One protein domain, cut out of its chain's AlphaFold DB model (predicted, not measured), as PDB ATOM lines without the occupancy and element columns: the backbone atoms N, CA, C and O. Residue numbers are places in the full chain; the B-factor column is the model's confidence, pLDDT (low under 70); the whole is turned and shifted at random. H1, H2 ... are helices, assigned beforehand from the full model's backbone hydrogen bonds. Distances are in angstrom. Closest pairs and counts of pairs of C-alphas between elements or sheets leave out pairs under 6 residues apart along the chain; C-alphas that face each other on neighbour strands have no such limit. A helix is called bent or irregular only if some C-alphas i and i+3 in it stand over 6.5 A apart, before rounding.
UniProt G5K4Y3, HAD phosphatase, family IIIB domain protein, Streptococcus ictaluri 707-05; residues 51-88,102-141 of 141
ATOM      1  N   SER A  51     -27.115 104.078  53.189       92.19
ATOM      2  CA  SER A  51     -26.272 103.857  54.359       92.19
ATOM      3  C   SER A  51     -26.220 102.369  54.725       92.19
ATOM      4  O   SER A  51     -25.143 101.820  54.955       92.19
ATOM      5  N   LYS A  52     -27.359 101.664  54.667       92.94
ATOM      6  CA  LYS A  52     -27.433 100.216  54.921       92.94
ATOM      7  C   LYS A  52     -26.635  99.366  53.938       92.94
ATOM      8  O   LYS A  52     -26.106  98.341  54.368       92.94
ATOM      9  N   GLU A  53     -26.505  99.771  52.678       95.19
ATOM     10  CA  GLU A  53     -25.662  99.073  51.692       95.19
ATOM     11  C   GLU A  53     -24.204  98.943  52.167       95.19
ATOM     12  O   GLU A  53     -23.538  97.955  51.863       95.19
ATOM     13  N   ASN A  54     -23.725  99.868  53.008       95.19
ATOM     14  CA  ASN A  54     -22.363  99.841  53.541       95.19
ATOM     15  C   ASN A  54     -22.175  98.895  54.749       95.19
ATOM     16  O   ASN A  54     -21.056  98.721  55.229       95.19
ATOM     17  N   THR A  55     -23.246  98.270  55.257       96.00
ATOM     18  CA  THR A  55     -23.210  97.477  56.503       96.00
ATOM     19  C   THR A  55     -22.188  96.348  56.445       96.00
ATOM     20  O   THR A  55     -21.375  96.216  57.355       96.00
ATOM     21  N   MET A  56     -22.201  95.551  55.373       97.75
ATOM     22  CA  MET A  56     -21.292  94.408  55.254       97.75
ATOM     23  C   MET A  56     -19.834  94.834  55.096       97.75
ATOM     24  O   MET A  56     -18.957  94.194  55.665       97.75
ATOM     25  N   SER A  57     -19.585  95.933  54.382       97.00
ATOM     26  CA  SER A  57     -18.245  96.501  54.214       97.00
ATOM     27  C   SER A  57     -17.661  96.940  55.559       97.00
ATOM     28  O   SER A  57     -16.575  96.507  55.943       97.00
ATOM     29  N   VAL A  58     -18.424  97.720  56.334       96.62
ATOM     30  CA  VAL A  58     -17.996  98.180  57.664       96.62
ATOM     31  C   VAL A  58     -17.834  97.010  58.632       96.62
ATOM     32  O   VAL A  58     -16.885  96.999  59.412       96.62
ATOM     33  N   LEU A  59     -18.718  96.009  58.572       97.44
ATOM     34  CA  LEU A  59     -18.607  94.816  59.409       97.44
ATOM     35  C   LEU A  59     -17.331  94.025  59.090       97.44
ATOM     36  O   LEU A  59     -16.603  93.666  60.011       97.44
ATOM     37  N   TRP A  60     -17.040  93.789  57.806       98.19
ATOM     38  CA  TRP A  60     -15.811  93.113  57.388       98.19
ATOM     39  C   TRP A  60     -14.581  93.895  57.853       98.19
ATOM     40  O   TRP A  60     -13.700  93.318  58.479       98.19
ATOM     41  N   TYR A  61     -14.562  95.213  57.651       97.94
ATOM     42  CA  TYR A  61     -13.446  96.054  58.075       97.94
ATOM     43  C   TYR A  61     -13.210  96.008  59.594       97.94
ATOM     44  O   TYR A  61     -12.072  95.927  60.046       97.94
ATOM     45  N   GLN A  62     -14.282  96.038  60.395       96.75
ATOM     46  CA  GLN A  62     -14.191  96.085  61.859       96.75
ATOM     47  C   GLN A  62     -13.948  94.730  62.525       96.75
ATOM     48  O   GLN A  62     -13.371  94.692  63.611       96.75
ATOM     49  N   GLN A  63     -14.459  93.642  61.946       97.44
ATOM     50  CA  GLN A  63     -14.544  92.343  62.627       97.44
ATOM     51  C   GLN A  63     -13.798  91.215  61.914       97.44
ATOM     52  O   GLN A  63     -13.599  90.164  62.518       97.44
ATOM     53  N   SER A  64     -13.404  91.389  60.651       98.06
ATOM     54  CA  SER A  64     -12.688  90.341  59.928       98.06
ATOM     55  C   SER A  64     -11.216  90.301  60.327       98.06
ATOM     56  O   SER A  64     -10.494  91.296  60.224       98.06
ATOM     57  N   GLU A  65     -10.732  89.111  60.683       98.25
ATOM     58  CA  GLU A  65      -9.292  88.874  60.820       98.25
ATOM     59  C   GLU A  65      -8.571  88.965  59.464       98.25
ATOM     60  O   GLU A  65      -7.378  89.261  59.434       98.25
ATOM     61  N   GLU A  66      -9.273  88.791  58.337       98.38
ATOM     62  CA  GLU A  66      -8.692  88.973  56.999       98.38
ATOM     63  C   GLU A  66      -8.289  90.430  56.768       98.38
ATOM     64  O   GLU A  66      -7.188  90.693  56.291       98.38
ATOM     65  N   ALA A  67      -9.148  91.382  57.152       97.75
ATOM     66  CA  ALA A  67      -8.855  92.806  57.021       97.75
ATOM     67  C   ALA A  67      -7.583  93.156  57.805       97.75
ATOM     68  O   ALA A  67      -6.637  93.719  57.259       97.75
ATOM     69  N   LYS A  68      -7.505  92.723  59.066       97.31
ATOM     70  CA  LYS A  68      -6.321  92.907  59.914       97.31
ATOM     71  C   LYS A  68      -5.072  92.227  59.347       97.31
ATOM     72  O   LYS A  68      -3.996  92.824  59.364       97.31
ATOM     73  N   ALA A  69      -5.200  91.003  58.838       98.38
ATOM     74  CA  ALA A  69      -4.095  90.285  58.215       98.38
ATOM     75  C   ALA A  69      -3.557  91.032  56.985       98.38
ATOM     76  O   ALA A  69      -2.343  91.113  56.821       98.38
ATOM     77  N   LEU A  70      -4.430  91.642  56.176       98.25
ATOM     78  CA  LEU A  70      -4.035  92.459  55.026       98.25
ATOM     79  C   LEU A  70      -3.255  93.714  55.443       98.25
ATOM     80  O   LEU A  70      -2.236  94.015  54.825       98.25
ATOM     81  N   TYR A  71      -3.661  94.406  56.515       97.94
ATOM     82  CA  TYR A  71      -2.882  95.532  57.058       97.94
ATOM     83  C   TYR A  71      -1.487  95.095  57.498       97.94
ATOM     84  O   TYR A  71      -0.488  95.705  57.114       97.94
ATOM     85  N   LEU A  72      -1.406  94.016  58.279       98.31
ATOM     86  CA  LEU A  72      -0.128  93.483  58.751       98.31
ATOM     87  C   LEU A  72       0.760  93.047  57.583       98.31
ATOM     88  O   LEU A  72       1.946  93.367  57.562       98.31
ATOM     89  N   GLN A  73       0.183  92.372  56.590       98.38
ATOM     90  CA  GLN A  73       0.891  91.961  55.385       98.38
ATOM     91  C   GLN A  73       1.422  93.171  54.612       98.38
ATOM     92  O   GLN A  73       2.592  93.179  54.233       98.38
ATOM     93  N   GLY A  74       0.595  94.197  54.403       98.12
ATOM     94  CA  GLY A  74       0.990  95.420  53.710       98.12
ATOM     95  C   GLY A  74       2.180  96.103  54.385       98.12
ATOM     96  O   GLY A  74       3.176  96.403  53.723       98.12
ATOM     97  N   TYR A  75       2.127  96.269  55.710       98.12
ATOM     98  CA  TYR A  75       3.229  96.856  56.474       98.12
ATOM     99  C   TYR A  75       4.483  95.982  56.499       98.12
ATOM    100  O   TYR A  75       5.587  96.517  56.404       98.12
ATOM    101  N   GLN A  76       4.344  94.656  56.580       98.44
ATOM    102  CA  GLN A  76       5.492  93.752  56.537       98.44
ATOM    103  C   GLN A  76       6.195  93.817  55.180       98.44
ATOM    104  O   GLN A  76       7.408  93.996  55.124       98.44
ATOM    105  N   VAL A  77       5.437  93.768  54.081       98.44
ATOM    106  CA  VAL A  77       5.997  93.914  52.732       98.44
ATOM    107  C   VAL A  77       6.668  95.280  52.573       98.44
ATOM    108  O   VAL A  77       7.764  95.360  52.021       98.44
ATOM    109  N   ALA A  78       6.055  96.356  53.074       97.44
ATOM    110  CA  ALA A  78       6.655  97.687  53.038       97.44
ATOM    111  C   ALA A  78       7.974  97.751  53.827       97.44
ATOM    112  O   ALA A  78       8.939  98.343  53.345       97.44
ATOM    113  N   LYS A  79       8.042  97.102  54.995       97.94
ATOM    114  CA  LYS A  79       9.260  96.987  55.807       97.94
ATOM    115  C   LYS A  79      10.362  96.232  55.062       97.94
ATOM    116  O   LYS A  79      11.459  96.762  54.932       97.94
ATOM    117  N   ASP A  80      10.059  95.066  54.496       98.19
ATOM    118  CA  ASP A  80      11.038  94.261  53.751       98.19
ATOM    119  C   ASP A  80      11.613  95.044  52.552       98.19
ATOM    120  O   ASP A  80      12.809  94.983  52.235       98.19
ATOM    121  N   ARG A  81      10.759  95.832  51.881       97.12
ATOM    122  CA  ARG A  81      11.167  96.733  50.793       97.12
ATOM    123  C   ARG A  81      12.025  97.886  51.295       97.12
ATOM    124  O   ARG A  81      13.024  98.198  50.650       97.12
ATOM    125  N   LEU A  82      11.651  98.500  52.414       96.69
ATOM    126  CA  LEU A  82      12.414  99.575  53.033       96.69
ATOM    127  C   LEU A  82      13.816  99.097  53.420       96.69
ATOM    128  O   LEU A  82      14.788  99.725  53.014       96.69
ATOM    129  N   ASP A  83      13.931  97.961  54.107       96.81
ATOM    130  CA  ASP A  83      15.216  97.386  54.524       96.81
ATOM    131  C   ASP A  83      16.126  97.125  53.305       96.81
ATOM    132  O   ASP A  83      17.312  97.461  53.304       96.81
ATOM    133  N   SER A  84      15.546  96.625  52.207       96.19
ATOM    134  CA  SER A  84      16.258  96.406  50.937       96.19
ATOM    135  C   SER A  84      16.729  97.699  50.258       96.19
ATOM    136  O   SER A  84      17.731  97.694  49.538       96.19
ATOM    137  N   LEU A  85      15.990  98.800  50.424       95.31
ATOM    138  CA  LEU A  85      16.357 100.110  49.884       95.31
ATOM    139  C   LEU A  85      17.437 100.770  50.741       95.31
ATOM    140  O   LEU A  85      18.415 101.264  50.190       95.31
ATOM    141  N   LEU A  86      17.309 100.706  52.068       95.31
ATOM    142  CA  LEU A  86      18.272 101.281  53.010       95.31
ATOM    143  C   LEU A  86      19.670 100.655  52.898       95.31
ATOM    144  O   LEU A  86      20.658 101.319  53.198       95.31
ATOM    145  N   ALA A  87      19.777  99.415  52.412       95.31
ATOM    146  CA  ALA A  87      21.056  98.768  52.122       95.31
ATOM    147  C   ALA A  87      21.829  99.397  50.940       95.31
ATOM    148  O   ALA A  87      22.990  99.054  50.715       95.31
ATOM    149  N   LYS A  88      21.207 100.295  50.161       94.19
ATOM    150  CA  LYS A  88      21.826 100.967  49.012       94.19
ATOM    151  C   LYS A  88      22.224 102.404  49.375       94.19
ATOM    152  O   LYS A  88      21.441 103.105  50.024       94.19
ATOM    153  N   GLU A 102      -7.965 105.213  56.889       92.69
ATOM    154  CA  GLU A 102      -7.935 103.780  56.564       92.69
ATOM    155  C   GLU A 102      -6.534 103.230  56.255       92.69
ATOM    156  O   GLU A 102      -6.409 102.083  55.850       92.69
ATOM    157  N   THR A 103      -5.460 103.988  56.461       94.88
ATOM    158  CA  THR A 103      -4.086 103.489  56.320       94.88
ATOM    159  C   THR A 103      -3.435 103.417  57.688       94.88
ATOM    160  O   THR A 103      -3.071 102.338  58.145       94.88
ATOM    161  N   VAL A 104      -3.369 104.552  58.385       93.94
ATOM    162  CA  VAL A 104      -2.837 104.645  59.752       93.94
ATOM    163  C   VAL A 104      -3.967 104.805  60.768       93.94
ATOM    164  O   VAL A 104      -3.902 104.270  61.876       93.94
ATOM    165  N   LEU A 105      -5.012 105.551  60.407       93.06
ATOM    166  CA  LEU A 105      -6.115 105.902  61.287       93.06
ATOM    167  C   LEU A 105      -7.408 105.192  60.877       93.06
ATOM    168  O   LEU A 105      -7.981 105.480  59.838       93.06
ATOM    169  N   ASP A 106      -7.929 104.341  61.762       92.31
ATOM    170  CA  ASP A 106      -9.228 103.682  61.569       92.31
ATOM    171  C   ASP A 106     -10.404 104.655  61.794       92.31
ATOM    172  O   ASP A 106     -10.698 105.026  62.940       92.31
ATOM    173  N   ASN A 107     -11.109 105.072  60.739       93.00
ATOM    174  CA  ASN A 107     -12.319 105.889  60.881       93.00
ATOM    175  C   ASN A 107     -13.632 105.087  60.912       93.00
ATOM    176  O   ASN A 107     -14.702 105.688  61.062       93.00
ATOM    177  N   SER A 108     -13.586 103.755  60.856       94.12
ATOM    178  CA  SER A 108     -14.769 102.897  60.741       94.12
ATOM    179  C   SER A 108     -15.856 103.121  61.807       94.12
ATOM    180  O   SER A 108     -17.031 102.930  61.476       94.12
ATOM    181  N   PRO A 109     -15.582 103.599  63.049       93.44
ATOM    182  CA  PRO A 109     -16.654 103.959  63.980       93.44
ATOM    183  C   PRO A 109     -17.590 105.056  63.455       93.44
ATOM    184  O   PRO A 109     -18.782 105.040  63.766       93.44
ATOM    185  N   TYR A 110     -17.089 105.989  62.641       91.69
ATOM    186  CA  TYR A 110     -17.925 106.987  61.970       91.69
ATOM    187  C   TYR A 110     -18.812 106.358  60.906       91.69
ATOM    188  O   TYR A 110     -20.000 106.662  60.848       91.69
ATOM    189  N   GLN A 111     -18.274 105.421  60.130       92.88
ATOM    190  CA  GLN A 111     -19.054 104.706  59.124       92.88
ATOM    191  C   GLN A 111     -20.147 103.848  59.773       92.88
ATOM    192  O   GLN A 111     -21.300 103.884  59.343       92.88
ATOM    193  N   ALA A 112     -19.839 103.176  60.885       94.06
ATOM    194  CA  ALA A 112     -20.826 102.456  61.686       94.06
ATOM    195  C   ALA A 112     -21.906 103.389  62.262       94.06
ATOM    196  O   ALA A 112     -23.083 103.027  62.310       94.06
ATOM    197  N   LYS A 113     -21.526 104.600  62.689       92.88
ATOM    198  CA  LYS A 113     -22.471 105.623  63.151       92.88
ATOM    199  C   LYS A 113     -23.410 106.062  62.023       92.88
ATOM    200  O   LYS A 113     -24.618 106.081  62.237       92.88
ATOM    201  N   ASN A 114     -22.876 106.330  60.830       92.75
ATOM    202  CA  ASN A 114     -23.665 106.710  59.657       92.75
ATOM    203  C   ASN A 114     -24.706 105.639  59.298       92.75
ATOM    204  O   ASN A 114     -25.859 105.976  59.037       92.75
ATOM    205  N   ILE A 115     -24.338 104.352  59.376       93.56
ATOM    206  CA  ILE A 115     -25.260 103.216  59.178       93.56
ATOM    207  C   ILE A 115     -26.384 103.220  60.216       93.56
ATOM    208  O   ILE A 115     -27.555 103.073  59.865       93.56
ATOM    209  N   LYS A 116     -26.043 103.403  61.497       92.44
ATOM    210  CA  LYS A 116     -27.023 103.411  62.596       92.44
ATOM    211  C   LYS A 116     -27.995 104.583  62.507       92.44
ATOM    212  O   LYS A 116     -29.175 104.410  62.797       92.44
ATOM    213  N   GLU A 117     -27.504 105.757  62.128       92.00
ATOM    214  CA  GLU A 117     -28.306 106.982  62.029       92.00
ATOM    215  C   GLU A 117     -29.018 107.115  60.674       92.00
ATOM    216  O   GLU A 117     -29.916 107.941  60.532       92.00
ATOM    217  N   GLY A 118     -28.670 106.282  59.685       90.88
ATOM    218  CA  GLY A 118     -29.231 106.362  58.338       90.88
ATOM    219  C   GLY A 118     -28.768 107.595  57.563       90.88
ATOM    220  O   GLY A 118     -29.502 108.090  56.712       90.88
ATOM    221  N   THR A 119     -27.579 108.108  57.886       87.88
ATOM    222  CA  THR A 119     -26.986 109.310  57.288       87.88
ATOM    223  C   THR A 119     -25.874 108.952  56.305       87.88
ATOM    224  O   THR A 119     -25.314 107.857  56.344       87.88
ATOM    225  N   GLY A 120     -25.540 109.893  55.420       82.38
ATOM    226  CA  GLY A 120     -24.375 109.810  54.536       82.38
ATOM    227  C   GLY A 120     -23.138 110.518  55.098       82.38
ATOM    228  O   GLY A 120     -23.129 111.012  56.225       82.38
ATOM    229  N   PHE A 121     -22.090 110.603  54.277       79.88
ATOM    230  CA  PHE A 121     -20.871 111.336  54.612       79.88
ATOM    231  C   PHE A 121     -21.130 112.849  54.729       79.88
ATOM    232  O   PHE A 121     -21.627 113.475  53.794       79.88
ATOM    233  N   PHE A 122     -20.715 113.454  55.846       77.12
ATOM    234  CA  PHE A 122     -20.698 114.903  56.033       77.12
ATOM    235  C   PHE A 122     -19.339 115.396  56.548       77.12
ATOM    236  O   PHE A 122     -18.934 115.096  57.674       77.12
ATOM    237  N   SER A 123     -18.658 116.222  55.747       69.88
ATOM    238  CA  SER A 123     -17.288 116.700  56.015       69.88
ATOM    239  C   SER A 123     -17.116 117.333  57.409       69.88
ATOM    240  O   SER A 123     -16.156 117.042  58.121       69.88
ATOM    241  N   ARG A 124     -18.099 118.115  57.881       71.81
ATOM    242  CA  ARG A 124     -18.038 118.759  59.209       71.81
ATOM    243  C   ARG A 124     -18.012 117.758  60.369       71.81
ATOM    244  O   ARG A 124     -17.336 117.997  61.367       71.81
ATOM    245  N   VAL A 125     -18.769 116.661  60.270       70.06
ATOM    246  CA  VAL A 125     -18.848 115.659  61.348       70.06
ATOM    247  C   VAL A 125     -17.549 114.861  61.413       70.06
ATOM    248  O   VAL A 125     -17.046 114.609  62.509       70.06
ATOM    249  N   MET A 126     -16.972 114.545  60.251       67.81
ATOM    250  CA  MET A 126     -15.668 113.893  60.151       67.81
ATOM    251  C   MET A 126     -14.559 114.757  60.771       67.81
ATOM    252  O   MET A 126     -13.809 114.275  61.618       67.81
ATOM    253  N   GLY A 127     -14.539 116.063  60.470       68.38
ATOM    254  CA  GLY A 127     -13.599 117.011  61.082       68.38
ATOM    255  C   GLY A 127     -13.685 117.040  62.613       68.38
ATOM    256  O   GLY A 127     -12.668 116.940  63.298       68.38
ATOM    257  N   PHE A 128     -14.899 117.072  63.175       69.06
ATOM    258  CA  PHE A 128     -15.090 117.042  64.631       69.06
ATOM    259  C   PHE A 128     -14.656 115.715  65.275       69.06
ATOM    260  O   PHE A 128     -14.182 115.693  66.416       69.06
ATOM    261  N   MET A 129     -14.825 114.591  64.574       62.88
ATOM    262  CA  MET A 129     -14.362 113.297  65.071       62.88
ATOM    263  C   MET A 129     -12.833 113.194  65.043       62.88
ATOM    264  O   MET A 129     -12.251 112.722  66.022       62.88
ATOM    265  N   GLY A 130     -12.195 113.703  63.986       68.94
ATOM    266  CA  GLY A 130     -10.739 113.817  63.895       68.94
ATOM    267  C   GLY A 130     -10.153 114.570  65.091       68.94
ATOM    268  O   GLY A 130      -9.303 114.035  65.805       68.94
ATOM    269  N   SER A 131     -10.697 115.751  65.413       68.94
ATOM    270  CA  SER A 131     -10.236 116.551  66.561       68.94
ATOM    271  C   SER A 131     -10.358 115.819  67.906       68.94
ATOM    272  O   SER A 131      -9.478 115.941  68.756       68.94
ATOM    273  N   ARG A 132     -11.416 115.019  68.113       71.12
ATOM    274  CA  ARG A 132     -11.598 114.236  69.352       71.12
ATOM    275  C   ARG A 132     -10.652 113.039  69.469       71.12
ATOM    276  O   ARG A 132     -10.366 112.604  70.583       71.12
ATOM    277  N   LYS A 133     -10.200 112.470  68.350       63.97
ATOM    278  CA  LYS A 133      -9.311 111.298  68.348       63.97
ATOM    279  C   LYS A 133      -7.847 111.700  68.564       63.97
ATOM    280  O   LYS A 133      -7.142 111.036  69.323       63.97
ATOM    281  N   ILE A 134      -7.436 112.837  67.999       63.62
ATOM    282  CA  ILE A 134      -6.114 113.441  68.238       63.62
ATOM    283  C   ILE A 134      -5.974 113.888  69.704       63.62
ATOM    284  O   ILE A 134      -4.977 113.591  70.355       63.62
ATOM    285  N   SER A 135      -6.998 114.519  70.290       58.03
ATOM    286  CA  SER A 135      -6.918 114.968  71.690       58.03
ATOM    287  C   SER A 135      -6.830 113.817  72.706       58.03
ATOM    288  O   SER A 135      -6.148 113.927  73.727       58.03
ATOM    289  N   LYS A 136      -7.467 112.672  72.425       59.59
ATOM    290  CA  LYS A 136      -7.391 111.470  73.277       59.59
ATOM    291  C   LYS A 136      -6.062 110.718  73.187       59.59
ATOM    292  O   LYS A 136      -5.733 109.983  74.112       59.59
ATOM    293  N   THR A 137      -5.327 110.859  72.088       56.06
ATOM    294  CA  THR A 137      -3.998 110.248  71.925       56.06
ATOM    295  C   THR A 137      -2.908 111.133  72.530       56.06
ATOM    296  O   THR A 137      -2.046 110.618  73.231       56.06
ATOM    297  N   SER A 138      -3.030 112.459  72.400       52.16
ATOM    298  CA  SER A 138      -2.131 113.443  73.028       52.16
ATOM    299  C   SER A 138      -2.208 113.503  74.562       52.16
ATOM    300  O   SER A 138      -1.282 113.998  75.189       52.16
ATOM    301  N   SER A 139      -3.295 113.037  75.182       51.16
ATOM    302  CA  SER A 139      -3.453 113.002  76.651       51.16
ATOM    303  C   SER A 139      -2.965 111.696  77.293       51.16
ATOM    304  O   SER A 139      -3.102 111.513  78.500       51.16
ATOM    305  N   ARG A 140      -2.428 110.770  76.487       48.38
ATOM    306  CA  ARG A 140      -1.884 109.473  76.924       48.38
ATOM    307  C   ARG A 140      -0.366 109.347  76.733       48.38
ATOM    308  O   ARG A 140       0.160 108.262  76.970       48.38
ATOM    309  N   SER A 141       0.304 110.419  76.311       42.03
ATOM    310  CA  SER A 141       1.763 110.533  76.177       42.03
ATOM    311  C   SER A 141       2.360 111.344  77.313       42.03
ATOM    312  O   SER A 141       1.784 112.424  77.576       42.03
TER     313      SER A 141
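Overview. This is residues 51 to 88 and 102 to 141 of the 141 residues of the protein "HAD phosphatase, family IIIB domain protein" of Streptococcus ictaluri 707-05 (UniProt G5K4Y3). A long helix, H2, reaches out as an arm from a small body in which two short helices, H1 and H3, pack on each other and run opposite ways, while a fourth helix, H4, lies on the other side of H3 from H1. The arrangement is loose and open: residues 76 to 88, mostly of H2, and residues 134 to 141, mostly of H4, stick out free of the rest. The printed part has 78 residues with four named helices, in the order H1, H2, H3, H4 along the chain, and no named strand; its class is all helix. The whole is loose, with a radius of gyration of the C-alphas of 16.5 A, and its elongated outline spans 51 by 32 by 21 A, with the arm of H2 making much of the length.

Along the chain. Begin with the longest helix, H2, residues 65 to 86. Find C-alpha 65 at (-9.292, 88.874, 60.820); from there the helix runs 31.2 A to C-alpha 86 at (18.272, 101.281, 53.010). Just before it in the chain is H1, residues 55 to 63, which begins at C-alpha 55 at (-23.210, 97.477, 56.503) and is 11.8 A long from first to last C-alpha. Past the cut, look for H3 at residues 108 to 117, 14.2 A from first to last C-alpha. The last helix, H4, covers residues 123 to 138 and runs 23.0 A, ending at C-alpha 138 at (-2.131, 113.443, 73.028). No helix here is bent or irregular.

Arrangement. Start again from H2, which touches no helix but is near H1. Look at the C-alphas of Tyr 61 and Ala 67, the closest of H1 and H2 at 5.7 A: the two helices are close but not clearly touching, with 2 pairs of C-alphas within 8 A. Their lines stand at a steep tilt of 61 degrees, the same way, and their centres are 21.7 A apart. Go on from H1 to H3, which it touches, with 7 pairs of C-alphas within 8 A; the closest are those of Val 58 and Ser 108, 6.5 A apart. H1 and H3 run opposite ways at a tilt of 36 degrees, only just steep, with 10.7 A from centre to centre. From H3 look on to H4: the two are close but not clearly touching, and their closest C-alphas, those of Tyr 110 and Met 126, are 7.5 A apart. Their lines stand at a steep tilt of 45 degrees, opposite ways. H2 is apart from both H3 and H4, and H1 is apart from H4. In the backbones of H1, H2, H3 and H4 you will find every O i to N i+4 pair within hydrogen-bond range.

Size, cuts and confidence. The two C-alphas farthest apart are those of Lys 88 and Gly 118, 52.2 A. Without the stretches that stand free, the body has 57 residues and spans 33 by 26 by 13 A. Look for the cut after Lys 88: residues 89 to 101 are not printed, and C-alphas 88 and 102 are 30.8 A apart across it. The link from H2 to H3 runs across this cut; the links from H1 to H2 and from H3 to H4 are tight, with 1 and 5 residues. The mean pLDDT of the printed part is 86.9, but read down to residue 123, residues 126 to 131 and residues 133 to 141 and you will find values under 70; the mean of H4 is 65.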